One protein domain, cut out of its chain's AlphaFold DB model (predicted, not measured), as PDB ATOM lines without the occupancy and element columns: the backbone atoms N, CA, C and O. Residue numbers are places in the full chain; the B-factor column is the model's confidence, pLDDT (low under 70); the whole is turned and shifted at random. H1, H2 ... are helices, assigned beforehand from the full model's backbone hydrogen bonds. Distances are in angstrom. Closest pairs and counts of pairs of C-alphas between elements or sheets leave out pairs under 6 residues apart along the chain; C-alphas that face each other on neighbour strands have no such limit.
ATOM      1  N   GLU A   2     138.963 241.885 212.201       65.56
ATOM      2  CA  GLU A   2     139.997 240.956 212.704       65.56
ATOM      3  C   GLU A   2     141.214 240.790 211.775       65.56
ATOM      4  O   GLU A   2     142.343 241.061 212.175       65.56
ATOM      5  N   LYS A   3     140.972 240.487 210.494       74.38
ATOM      6  CA  LYS A   3     142.022 240.368 209.466       74.38
ATOM      7  C   LYS A   3     142.840 241.649 209.259       74.38
ATOM      8  O   LYS A   3     143.950 241.572 208.750       74.38
ATOM      9  N   ILE A   4     142.284 242.818 209.580       83.06
ATOM     10  CA  ILE A   4     142.966 244.107 209.401       83.06
ATOM     11  C   ILE A   4     143.955 244.318 210.548       83.06
ATOM     12  O   ILE A   4     145.108 244.639 210.295       83.06
ATOM     13  N   ILE A   5     143.538 244.054 211.788       84.75
ATOM     14  CA  ILE A   5     144.393 244.213 212.972       84.75
ATOM     15  C   ILE A   5     145.582 243.252 212.930       84.75
ATOM     16  O   ILE A   5     146.705 243.687 213.154       84.75
ATOM     17  N   ASN A   6     145.376 241.990 212.548       85.38
ATOM     18  CA  ASN A   6     146.487 241.040 212.439       85.38
ATOM     19  C   ASN A   6     147.481 241.441 211.338       85.38
ATOM     20  O   ASN A   6     148.687 241.294 211.516       85.38
ATOM     21  N   LYS A   7     146.998 242.010 210.223       88.44
ATOM     22  CA  LYS A   7     147.869 242.572 209.179       88.44
ATOM     23  C   LYS A   7     148.661 243.776 209.684       88.44
ATOM     24  O   LYS A   7     149.860 243.831 209.445       88.44
ATOM     25  N   ILE A   8     148.016 244.701 210.399       91.38
ATOM     26  CA  ILE A   8     148.688 245.855 211.017       91.38
ATOM     27  C   ILE A   8     149.762 245.373 211.995       91.38
ATOM     28  O   ILE A   8     150.892 245.844 211.928       91.38
ATOM     29  N   ALA A   9     149.443 244.390 212.839       92.38
ATOM     30  CA  ALA A   9     150.389 243.800 213.774       92.38
ATOM     31  C   ALA A   9     151.573 243.136 213.050       92.38
ATOM     32  O   ALA A   9     152.719 243.365 213.426       92.38
ATOM     33  N   CYS A  10     151.333 242.389 211.965       93.00
ATOM     34  CA  CYS A  10     152.410 241.829 211.141       93.00
ATOM     35  C   CYS A  10     153.306 242.927 210.552       93.00
ATOM     36  O   CYS A  10     154.528 242.832 210.646       93.00
ATOM     37  N   CYS A  11     152.717 243.982 209.980       94.12
ATOM     38  CA  CYS A  11     153.469 245.116 209.441       94.12
ATOM     39  C   CYS A  11     154.298 245.810 210.525       94.12
ATOM     40  O   CYS A  11     155.465 246.108 210.293       94.12
ATOM     41  N   LEU A  12     153.724 246.023 211.713       95.12
ATOM     42  CA  LEU A  12     154.409 246.624 212.854       95.12
ATOM     43  C   LEU A  12     155.608 245.775 213.300       95.12
ATOM     44  O   LEU A  12     156.696 246.311 213.485       95.12
ATOM     45  N   LEU A  13     155.443 244.453 213.413       95.56
ATOM     46  CA  LEU A  13     156.526 243.543 213.802       95.56
ATOM     47  C   LEU A  13     157.671 243.526 212.778       95.56
ATOM     48  O   LEU A  13     158.843 243.512 213.161       95.56
ATOM     49  N   VAL A  14     157.348 243.544 211.482       95.31
ATOM     50  CA  VAL A  14     158.346 243.617 210.402       95.31
ATOM     51  C   VAL A  14     159.044 244.976 210.395       95.31
ATOM     52  O   VAL A  14     160.266 245.042 210.278       95.31
ATOM     53  N   PHE A  15     158.291 246.059 210.576       94.69
ATOM     54  CA  PHE A  15     158.840 247.407 210.643       94.69
ATOM     55  C   PHE A  15     159.812 247.560 211.816       94.69
ATOM     56  O   PHE A  15     160.955 247.957 211.613       94.69
ATOM     57  N   MET A  16     159.406 247.158 213.024       94.00
ATOM     58  CA  MET A  16     160.265 247.216 214.209       94.00
ATOM     59  C   MET A  16     161.508 246.329 214.084       94.00
ATOM     60  O   MET A  16     162.580 246.719 214.545       94.00
ATOM     61  N   PHE A  17     161.392 245.172 213.424       92.69
ATOM     62  CA  PHE A  17     162.549 244.342 213.091       92.69
ATOM     63  C   PHE A  17     163.551 245.114 212.221       92.69
ATOM     64  O   PHE A  17     164.732 245.160 212.552       92.69
ATOM     65  N   LEU A  18     163.089 245.778 211.156       92.38
ATOM     66  CA  LEU A  18     163.950 246.567 210.269       92.38
ATOM     67  C   LEU A  18     164.540 247.806 210.952       92.38
ATOM     68  O   LEU A  18     165.715 248.104 210.734       92.38
ATOM     69  N   MET A  19     163.776 248.496 211.807       91.25
ATOM     70  CA  MET A  19     164.272 249.666 212.545       91.25
ATOM     71  C   MET A  19     165.564 249.359 213.307       91.25
ATOM     72  O   MET A  19     166.463 250.198 213.354       91.25
ATOM     73  N   ARG A  20     165.687 248.138 213.851       86.31
ATOM     74  CA  ARG A  20     166.870 247.720 214.609       86.31
ATOM     75  C   ARG A  20     168.146 247.688 213.765       86.31
ATOM     76  O   ARG A  20     169.211 247.964 214.304       86.31
ATOM     77  N   PHE A  21     168.040 247.372 212.475       86.00
ATOM     78  CA  PHE A  21     169.183 247.277 211.560       86.00
ATOM     79  C   PHE A  21     169.521 248.600 210.877       86.00
ATOM     80  O   PHE A  21     170.670 248.827 210.523       86.00
ATOM     81  N   PHE A  22     168.534 249.481 210.715       86.94
ATOM     82  CA  PHE A  22     168.726 250.801 210.111       86.94
ATOM     83  C   PHE A  22     168.949 251.917 211.141       86.94
ATOM     84  O   PHE A  22     168.919 253.089 210.780       86.94
ATOM     85  N   TYR A  23     169.166 251.566 212.414       84.12
ATOM     86  CA  TYR A  23     169.356 252.508 213.525       84.12
ATOM     87  C   TYR A  23     168.256 253.576 213.624       84.12
ATOM     88  O   TYR A  23     168.494 254.694 214.081       84.12
ATOM     89  N   VAL A  24     167.034 253.223 213.216       86.69
ATOM     90  CA  VAL A  24     165.874 254.106 213.340       86.69
ATOM     91  C   VAL A  24     165.472 254.118 214.809       86.69
ATOM     92  O   VAL A  24     165.104 253.088 215.377       86.69
ATOM     93  N   GLN A  25     165.582 255.285 215.436       84.56
ATOM     94  CA  GLN A  25     165.159 255.482 216.816       84.56
ATOM     95  C   GLN A  25     163.651 255.741 216.875       84.56
ATOM     96  O   GLN A  25     163.091 256.378 215.985       84.56
ATOM     97  N   ASP A  26     163.012 255.292 217.955       84.62
ATOM     98  CA  ASP A  26     161.622 255.620 218.289       84.62
ATOM     99  C   ASP A  26     161.598 256.568 219.504       84.62
ATOM    100  O   ASP A  26     161.312 256.131 220.621       84.62
ATOM    101  N   PRO A  27     161.968 257.854 219.332       85.06
ATOM    102  CA  PRO A  27     162.124 258.788 220.451       85.06
ATOM    103  C   PRO A  27     160.804 259.076 221.174       85.06
ATOM    104  O   PRO A  27     160.808 259.441 222.346       85.06
ATOM    105  N   TYR A  28     159.678 258.906 220.477       86.25
ATOM    106  CA  TYR A  28     158.335 259.157 220.994       86.25
ATOM    107  C   TYR A  28     157.603 257.875 221.411       86.25
ATOM    108  O   TYR A  28     156.428 257.941 221.765       86.25
ATOM    109  N   PHE A  29     158.272 256.718 221.369       87.12
ATOM    110  CA  PHE A  29     157.712 255.413 221.740       87.12
ATOM    111  C   PHE A  29     156.407 255.064 221.001       87.12
ATOM    112  O   PHE A  29     155.540 254.361 221.532       87.12
ATOM    113  N   ILE A  30     156.253 255.552 219.764       90.50
ATOM    114  CA  ILE A  30     155.046 255.358 218.951       90.50
ATOM    115  C   ILE A  30     154.878 253.873 218.636       90.50
ATOM    116  O   ILE A  30     153.773 253.337 218.734       90.50
ATOM    117  N   CYS A  31     155.967 253.180 218.300       92.00
ATOM    118  CA  CYS A  31     155.921 251.756 217.986       92.00
ATOM    119  C   CYS A  31     155.563 250.940 219.227       92.00
ATOM    120  O   CYS A  31     154.727 250.040 219.151       92.00
ATOM    121  N   THR A  32     156.135 251.286 220.382       91.00
ATOM    122  CA  THR A  32     155.812 250.645 221.663       91.00
ATOM    123  C   THR A  32     154.342 250.837 222.025       91.00
ATOM    124  O   THR A  32     153.671 249.879 222.403       91.00
ATOM    125  N   PHE A  33     153.802 252.042 221.848       92.38
ATOM    126  CA  PHE A  33     152.386 252.311 222.083       92.38
ATOM    127  C   PHE A  33     151.479 251.505 221.138       92.38
ATOM    128  O   PHE A  33     150.506 250.886 221.576       92.38
ATOM    129  N   LEU A  34     151.832 251.426 219.851       94.06
ATOM    130  CA  LEU A  34     151.112 250.598 218.881       94.06
ATOM    131  C   LEU A  34     151.175 249.103 219.226       94.06
ATOM    132  O   LEU A  34     150.173 248.407 219.040       94.06
ATOM    133  N   LEU A  35     152.297 248.607 219.767       94.62
ATOM    134  CA  LEU A  35     152.403 247.230 220.263       94.62
ATOM    135  C   LEU A  35     151.411 246.974 221.400       94.62
ATOM    136  O   LEU A  35     150.723 245.956 221.371       94.62
ATOM    137  N   VAL A  36     151.303 247.895 222.366       94.19
ATOM    138  CA  VAL A  36     150.346 247.779 223.480       94.19
ATOM    139  C   VAL A  36     148.916 247.724 222.956       94.19
ATOM    140  O   VAL A  36     148.165 246.831 223.350       94.19
ATOM    141  N   ILE A  37     148.539 248.618 222.036       93.56
ATOM    142  CA  ILE A  37     147.194 248.624 221.440       93.56
ATOM    143  C   ILE A  37     146.922 247.301 220.721       93.56
ATOM    144  O   ILE A  37     145.909 246.651 220.985       93.56
ATOM    145  N   CYS A  38     147.828 246.878 219.835       92.88
ATOM    146  CA  CYS A  38     147.655 245.650 219.062       92.88
ATOM    147  C   CYS A  38     147.543 244.430 219.979       92.88
ATOM    148  O   CYS A  38     146.632 243.619 219.808       92.88
ATOM    149  N   LEU A  39     148.430 244.317 220.970       92.94
ATOM    150  CA  LEU A  39     148.442 243.202 221.908       92.94
ATOM    151  C   LEU A  39     147.188 243.188 222.783       92.94
ATOM    152  O   LEU A  39     146.577 242.137 222.928       92.94
ATOM    153  N   THR A  40     146.755 244.339 223.303       92.06
ATOM    154  CA  THR A  40     145.533 244.437 224.118       92.06
ATOM    155  C   THR A  40     144.316 243.972 223.323       92.06
ATOM    156  O   THR A  40     143.541 243.152 223.806       92.06
ATOM    157  N   VAL A  41     144.177 244.415 222.070       90.44
ATOM    158  CA  VAL A  41     143.075 243.995 221.189       90.44
ATOM    159  C   VAL A  41     143.149 242.507 220.820       90.44
ATOM    160  O   VAL A  41     142.119 241.884 220.569       90.44
ATOM    161  N   CYS A  42     144.344 241.920 220.774       88.25
ATOM    162  CA  CYS A  42     144.517 240.483 220.569       88.25
ATOM    163  C   CYS A  42     144.137 239.684 221.829       88.25
ATOM    164  O   CYS A  42     143.385 238.714 221.748       88.25
ATOM    165  N   LEU A  43     144.590 240.124 223.005       88.12
ATOM    166  CA  LEU A  43     144.346 239.445 224.281       88.12
ATOM    167  C   LEU A  43     142.884 239.511 224.731       88.12
ATOM    168  O   LEU A  43     142.394 238.542 225.304       88.12
ATOM    169  N   THR A  44     142.159 240.594 224.427       86.19
ATOM    170  CA  THR A  44     140.710 240.680 224.703       86.19
ATOM    171  C   THR A  44     139.894 239.649 223.928       86.19
ATOM    172  O   THR A  44     138.771 239.340 224.315       86.19
ATOM    173  N   ARG A  45     140.445 239.106 222.837       83.06
ATOM    174  CA  ARG A  45     139.796 238.066 222.033       83.06
ATOM    175  C   ARG A  45     140.159 236.680 222.520       83.06
ATOM    176  O   ARG A  45     139.282 235.841 222.694       83.06
ATOM    177  N   GLN A  46     141.453 236.438 222.704       83.38
ATOM    178  CA  GLN A  46     141.940 235.140 223.129       83.38
ATOM    179  C   GLN A  46     143.172 235.282 224.014       83.38
ATOM    180  O   GLN A  46     144.223 235.769 223.601       83.38
ATOM    181  N   MET A  47     143.050 234.791 225.243       84.06
ATOM    182  CA  MET A  47     144.156 234.785 226.189       84.06
ATOM    183  C   MET A  47     145.232 233.784 225.751       84.06
ATOM    184  O   MET A  47     144.951 232.648 225.352       84.06
ATOM    185  N   ILE A  48     146.493 234.202 225.832       85.75
ATOM    186  CA  ILE A  48     147.642 233.328 225.590       85.75
ATOM    187  C   ILE A  48     147.845 232.449 226.827       85.75
ATOM    188  O   ILE A  48     147.869 232.945 227.952       85.75
ATOM    189  N   LYS A  49     148.029 231.139 226.634       88.75
ATOM    190  CA  LYS A  49     148.426 230.242 227.728       88.75
ATOM    191  C   LYS A  49     149.878 230.524 228.115       88.75
ATOM    192  O   LYS A  49     150.770 230.403 227.271       88.75
ATOM    193  N   LEU A  50     150.108 230.880 229.376       88.75
ATOM    194  CA  LEU A  50     151.450 231.145 229.886       88.75
ATOM    195  C   LEU A  50     152.288 229.862 229.926       88.75
ATOM    196  O   LEU A  50     151.820 228.786 230.292       88.75
ATOM    197  N   THR A  51     153.540 230.003 229.525       92.69
ATOM    198  CA  THR A  51     154.593 228.991 229.512       92.69
ATOM    199  C   THR A  51     155.701 229.405 230.469       92.69
ATOM    200  O   THR A  51     155.789 230.560 230.885       92.69
ATOM    201  N   ILE A  52     156.591 228.463 230.783       92.44
ATOM    202  CA  ILE A  52     157.760 228.719 231.635       92.44
ATOM    203  C   ILE A  52     158.635 229.838 231.043       92.44
ATOM    204  O   ILE A  52     159.113 230.688 231.786       92.44
ATOM    205  N   ILE A  53     158.777 229.895 229.712       91.75
ATOM    206  CA  ILE A  53     159.543 230.950 229.028       91.75
ATOM    207  C   ILE A  53     158.930 232.326 229.300       91.75
ATOM    208  O   ILE A  53     159.655 233.261 229.627       91.75
ATOM    209  N   ASP A  54     157.603 232.449 229.224       93.12
ATOM    210  CA  ASP A  54     156.930 233.722 229.503       93.12
ATOM    211  C   ASP A  54     157.145 234.154 230.950       93.12
ATOM    212  O   ASP A  54     157.405 235.326 231.208       93.12
ATOM    213  N   LEU A  55     157.080 233.205 231.892       93.19
ATOM    214  CA  LEU A  55     157.341 233.485 233.298       93.19
ATOM    215  C   LEU A  55     158.776 233.985 233.496       93.19
ATOM    216  O   LEU A  55     158.976 234.988 234.171       93.19
ATOM    217  N   CYS A  56     159.766 233.352 232.863       94.75
ATOM    218  CA  CYS A  56     161.155 233.812 232.906       94.75
ATOM    219  C   CYS A  56     161.317 235.230 232.337       94.75
ATOM    220  O   CYS A  56     162.018 236.043 232.935       94.75
ATOM    221  N   LEU A  57     160.659 235.550 231.217       94.19
ATOM    222  CA  LEU A  57     160.708 236.890 230.620       94.19
ATOM    223  C   LEU A  57     160.052 237.945 231.522       94.19
ATOM    224  O   LEU A  57     160.593 239.038 231.680       94.19
ATOM    225  N   LEU A  58     158.916 237.618 232.143       93.69
ATOM    226  CA  LEU A  58     158.224 238.509 233.078       93.69
ATOM    227  C   LEU A  58     159.010 238.700 234.382       93.69
ATOM    228  O   LEU A  58     159.051 239.810 234.907       93.69
ATOM    229  N   LEU A  59     159.678 237.658 234.881       93.25
ATOM    230  CA  LEU A  59     160.579 237.761 236.030       93.25
ATOM    231  C   LEU A  59     161.802 238.623 235.705       93.25
ATOM    232  O   LEU A  59     162.175 239.465 236.516       93.25
ATOM    233  N   LEU A  60     162.390 238.470 234.514       91.62
ATOM    234  CA  LEU A  60     163.485 239.325 234.047       91.62
ATOM    235  C   LEU A  60     163.047 240.794 233.957       91.62
ATOM    236  O   LEU A  60     163.782 241.692 234.366       91.62
ATOM    237  N   TRP A  61     161.837 241.036 233.454       93.69
ATOM    238  CA  TRP A  61     161.236 242.367 233.404       93.69
ATOM    239  C   TRP A  61     161.028 242.971 234.789       93.69
ATOM    240  O   TRP A  61     161.440 244.105 235.022       93.69
ATOM    241  N   ALA A  62     160.451 242.204 235.717       91.00
ATOM    242  CA  ALA A  62     160.242 242.638 237.093       91.00
ATOM    243  C   ALA A  62     161.573 242.930 237.799       91.00
ATOM    244  O   ALA A  62     161.709 243.963 238.446       91.00
ATOM    245  N   TYR A  63     162.577 242.068 237.611       89.19
ATOM    246  CA  TYR A  63     163.914 242.252 238.170       89.19
ATOM    247  C   TYR A  63     164.552 243.568 237.712       89.19
ATOM    248  O   TYR A  63     165.043 244.337 238.535       89.19
ATOM    249  N   ILE A  64     164.497 243.866 236.410       86.31
ATOM    250  CA  ILE A  64     165.060 245.109 235.862       86.31
ATOM    251  C   ILE A  64     164.242 246.331 236.305       86.31
ATOM    252  O   ILE A  64     164.823 247.380 236.568       86.31
ATOM    253  N   GLY A  65     162.920 246.200 236.444       84.19
ATOM    254  CA  GLY A  65     162.056 247.272 236.947       84.19
ATOM    255  C   GLY A  65     162.251 247.595 238.435       84.19
ATOM    256  O   GLY A  65     162.022 248.729 238.841       84.19
ATOM    257  N   MET A  66     162.679 246.620 239.243       82.62
ATOM    258  CA  MET A  66     162.882 246.766 240.694       82.62
ATOM    259  C   MET A  66     164.335 247.066 241.094       82.62
ATOM    260  O   MET A  66     164.610 247.290 242.274       82.62
ATOM    261  N   GLY A  67     165.280 247.046 240.151       74.38
ATOM    262  CA  GLY A  67     166.697 247.240 240.445       74.38
ATOM    263  C   GLY A  67     166.994 248.647 240.990       74.38
ATOM    264  O   GLY A  67     166.535 249.626 240.403       74.38
ATOM    265  N   PRO A  68     167.776 248.799 242.077       65.31
ATOM    266  CA  PRO A  68     168.218 250.112 242.538       65.31
ATOM    267  C   PRO A  68     169.178 250.728 241.512       65.31
ATOM    268  O   PRO A  68     170.130 250.078 241.075       65.31
ATOM    269  N   THR A  69     168.947 251.984 241.116       73.94
ATOM    270  CA  THR A  69     169.700 252.608 240.016       73.94
ATOM    271  C   THR A  69     170.405 253.879 240.460       73.94
ATOM    272  O   THR A  69     169.760 254.807 240.940       73.94
ATOM    273  N   VAL A  70     171.714 253.959 240.211       73.12
ATOM    274  CA  VAL A  70     172.490 255.206 240.355       73.12
ATOM    275  C   VAL A  70     172.278 256.126 239.141       73.12
ATOM    276  O   VAL A  70     172.354 257.344 239.256       73.12
ATOM    277  N   ASN A  71     171.954 255.554 237.973       83.38
ATOM    278  CA  ASN A  71     171.631 256.280 236.743       83.38
ATOM    279  C   ASN A  71     170.177 256.015 236.332       83.38
ATOM    280  O   ASN A  71     169.887 255.048 235.618       83.38
ATOM    281  N   PHE A  72     169.276 256.894 236.771       82.94
ATOM    282  CA  PHE A  72     167.848 256.782 236.480       82.94
ATOM    283  C   PHE A  72     167.558 256.817 234.972       82.94
ATOM    284  O   PHE A  72     166.812 255.981 234.472       82.94
ATOM    285  N   ALA A  73     168.193 257.727 234.225       83.06
ATOM    286  CA  ALA A  73     167.933 257.898 232.795       83.06
ATOM    287  C   ALA A  73     168.348 256.665 231.972       83.06
ATOM    288  O   ALA A  73     167.566 256.160 231.165       83.06
ATOM    289  N   GLY A  74     169.554 256.137 232.209       83.62
ATOM    290  CA  GLY A  74     170.032 254.929 231.527       83.62
ATOM    291  C   GLY A  74     169.210 253.684 231.878       83.62
ATOM    292  O   GLY A  74     168.932 252.846 231.015       83.62
ATOM    293  N   SER A  75     168.764 253.589 233.130       85.44
ATOM    294  CA  SER A  75     167.946 252.467 233.596       85.44
ATOM    295  C   SER A  75     166.522 252.534 233.047       85.44
ATOM    296  O   SER A  75     166.010 251.523 232.572       85.44
ATOM    297  N   ALA A  76     165.918 253.727 232.999       84.88
ATOM    298  CA  ALA A  76     164.616 253.950 232.378       84.88
ATOM    299  C   ALA A  76     164.636 253.588 230.885       84.88
ATOM    300  O   ALA A  76     163.766 252.856 230.417       84.88
ATOM    301  N   TYR A  77     165.665 254.016 230.144       84.75
ATOM    302  CA  TYR A  77     165.814 253.657 228.731       84.75
ATOM    303  C   TYR A  77     165.936 252.139 228.520       84.75
ATOM    304  O   TYR A  77     165.286 251.564 227.642       84.75
ATOM    305  N   SER A  78     166.728 251.472 229.363       86.38
ATOM    306  CA  SER A  78     166.907 250.015 229.317       86.38
ATOM    307  C   SER A  78     165.604 249.273 229.633       86.38
ATOM    308  O   SER A  78     165.245 248.325 228.933       86.38
ATOM    309  N   PHE A  79     164.853 249.739 230.634       88.69
ATOM    310  CA  PHE A  79     163.560 249.175 231.013       88.69
ATOM    311  C   PHE A  79     162.497 249.351 229.920       88.69
ATOM    312  O   PHE A  79     161.777 248.404 229.600       88.69
ATOM    313  N   ILE A  80     162.424 250.524 229.281       88.56
ATOM    314  CA  ILE A  80     161.502 250.769 228.161       88.56
ATOM    315  C   ILE A  80     161.867 249.894 226.956       88.56
ATOM    316  O   ILE A  80     160.987 249.305 226.318       88.56
ATOM    317  N   THR A  81     163.162 249.748 226.669       88.81
ATOM    318  CA  THR A  81     163.650 248.873 225.594       88.81
ATOM    319  C   THR A  81     163.260 247.417 225.858       88.81
ATOM    320  O   THR A  81     162.716 246.749 224.978       88.81
ATOM    321  N   LEU A  82     163.461 246.929 227.085       91.62
ATOM    322  CA  LEU A  82     163.051 245.581 227.483       91.62
ATOM    323  C   LEU A  82     161.534 245.391 227.395       91.62
ATOM    324  O   LEU A  82     161.072 244.385 226.862       91.62
ATOM    325  N   THR A  83     160.763 246.368 227.874       92.56
ATOM    326  CA  THR A  83     159.296 246.354 227.801       92.56
ATOM    327  C   THR A  83     158.834 246.223 226.351       92.56
ATOM    328  O   THR A  83     158.015 245.364 226.034       92.56
ATOM    329  N   SER A  84     159.429 247.002 225.448       92.50
ATOM    330  CA  SER A  84     159.133 246.946 224.013       92.50
ATOM    331  C   SER A  84     159.449 245.570 223.413       92.50
ATOM    332  O   SER A  84     158.638 245.031 222.662       92.50
ATOM    333  N   ASN A  85     160.573 244.952 223.793       93.06
ATOM    334  CA  ASN A  85     160.954 243.610 223.334       93.06
ATOM    335  C   ASN A  85     160.008 242.511 223.844       93.06
ATOM    336  O   ASN A  85     159.693 241.573 223.112       93.06
ATOM    337  N   ILE A  86     159.526 242.619 225.083       94.88
ATOM    338  CA  ILE A  86     158.581 241.653 225.657       94.88
ATOM    339  C   ILE A  86     157.209 241.778 224.994       94.88
ATOM    340  O   ILE A  86     156.606 240.768 224.632       94.88
ATOM    341  N   LEU A  87     156.737 243.007 224.762       95.44
ATOM    342  CA  LEU A  87     155.507 243.256 224.006       95.44
ATOM    343  C   LEU A  87     155.609 242.715 222.574       95.44
ATOM    344  O   LEU A  87     154.685 242.052 222.099       95.44
ATOM    345  N   TYR A  88     156.749 242.939 221.915       95.12
ATOM    346  CA  TYR A  88     157.051 242.379 220.599       95.12
ATOM    347  C   TYR A  88     156.957 240.848 220.613       95.12
ATOM    348  O   TYR A  88     156.277 240.264 219.771       95.12
ATOM    349  N   TYR A  89     157.585 240.198 221.599       95.00
ATOM    350  CA  TYR A  89     157.544 238.746 221.770       95.00
ATOM    351  C   TYR A  89     156.113 238.216 221.947       95.00
ATOM    352  O   TYR A  89     155.722 237.278 221.249       95.00
ATOM    353  N   PHE A  90     155.305 238.813 222.830       95.12
ATOM    354  CA  PHE A  90     153.935 238.346 223.061       95.12
ATOM    355  C   PHE A  90     153.037 238.533 221.837       95.12
ATOM    356  O   PHE A  90     152.247 237.640 221.524       95.12
ATOM    357  N   LEU A  91     153.176 239.649 221.115       94.88
ATOM    358  CA  LEU A  91     152.409 239.892 219.892       94.88
ATOM    359  C   LEU A  91     152.815 238.923 218.773       94.88
ATOM    360  O   LEU A  91     151.953 238.334 218.121       94.88
ATOM    361  N   LEU A  92     154.121 238.708 218.593       93.75
ATOM    362  CA  LEU A  92     154.661 237.722 217.661       93.75
ATOM    363  C   LEU A  92     154.119 236.320 217.975       93.75
ATOM    364  O   LEU A  92     153.610 235.630 217.092       93.75
ATOM    365  N   ARG A  93     154.173 235.916 219.248       92.75
ATOM    366  CA  ARG A  93     153.687 234.615 219.707       92.75
ATOM    367  C   ARG A  93     152.183 234.453 219.510       92.75
ATOM    368  O   ARG A  93     151.750 233.374 219.107       92.75
ATOM    369  N   TYR A  94     151.398 235.498 219.766       92.50
ATOM    370  CA  TYR A  94     149.958 235.486 219.515       92.50
ATOM    371  C   TYR A  94     149.659 235.165 218.046       92.50
ATOM    372  O   TYR A  94     148.898 234.239 217.766       92.50
ATOM    373  N   ILE A  95     150.301 235.883 217.115       92.12
ATOM    374  CA  ILE A  95     150.092 235.701 215.671       92.12
ATOM    375  C   ILE A  95     150.480 234.287 215.243       92.12
ATOM    376  O   ILE A  95     149.689 233.620 214.588       92.12
ATOM    377  N   ILE A  96     151.656 233.808 215.658       90.25
ATOM    378  CA  ILE A  96     152.132 232.461 215.306       90.25
ATOM    379  C   ILE A  96     151.197 231.373 215.858       90.25
ATOM    380  O   ILE A  96     150.964 230.365 215.203       90.25
ATOM    381  N   THR A  97     150.641 231.561 217.058       89.69
ATOM    382  CA  THR A  97     149.819 230.528 217.711       89.69
ATOM    383  C   THR A  97     148.394 230.481 217.161       89.69
ATOM    384  O   THR A  97     147.830 229.398 217.007       89.69
ATOM    385  N   TYR A  98     147.793 231.644 216.898       88.31
ATOM    386  CA  TYR A  98     146.355 231.752 216.648       88.31
ATOM    387  C   TYR A  98     145.990 232.182 215.219       88.31
ATOM    388  O   TYR A  98     144.859 231.946 214.799       88.31
ATOM    389  N   ASP A  99     146.915 232.750 214.435       87.31
ATOM    390  CA  ASP A  99     146.656 233.186 213.056       87.31
ATOM    391  C   ASP A  99     147.626 232.552 212.049       87.31
ATOM    392  O   ASP A  99     148.649 233.129 211.686       87.31
TER     393      ASP A  99
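What this domain is: This is residues 2 to 99 of the 268 residues of the protein "Putative membrane protein" of Bacteroides ovatus SD CMC 3f (UniProt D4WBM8). The long helix H4 runs through the middle, with the hairpin of H1 and H2 on one side, a three-helix bundle, and H3 folded back along H4 on the other. The printed part has 98 residues and four named helices, H1 to H4 in order: all helix. It is compact, radius of gyration of the C-alphas 14.4 A, spanning 46 by 33 by 20 A.

How they stand to each other: H1, residues 2 to 21, and H2, residues 30 to 43, touch, closest at C-alphas 9 and 38, 6.2 A. H3, residues 52 to 66, is apart from both. H4, residues 72 to 98, touches H3 at a shallow tilt of 18 degrees, closest at C-alphas 65 and 79, 6.4 A. H4 touches H2 at C-alphas 84 and 32, 5.5 A, and H1 at 88 and 13, 6.9 A. Every O i to N i+4 pair is within hydrogen-bond range in H2, H3 and H4, 15 of 16 in H1.

Where its parts are: H1 spans 29.9 A from C-alpha 2 (139.997, 240.956, 212.704); H2 19.9 A; H3 20.8 A; H4 38.5 A to C-alpha 98 (146.355, 231.752, 216.648).

The domain as a whole: The printed part has no cut and no long link; residues 2 and 68 are under 70.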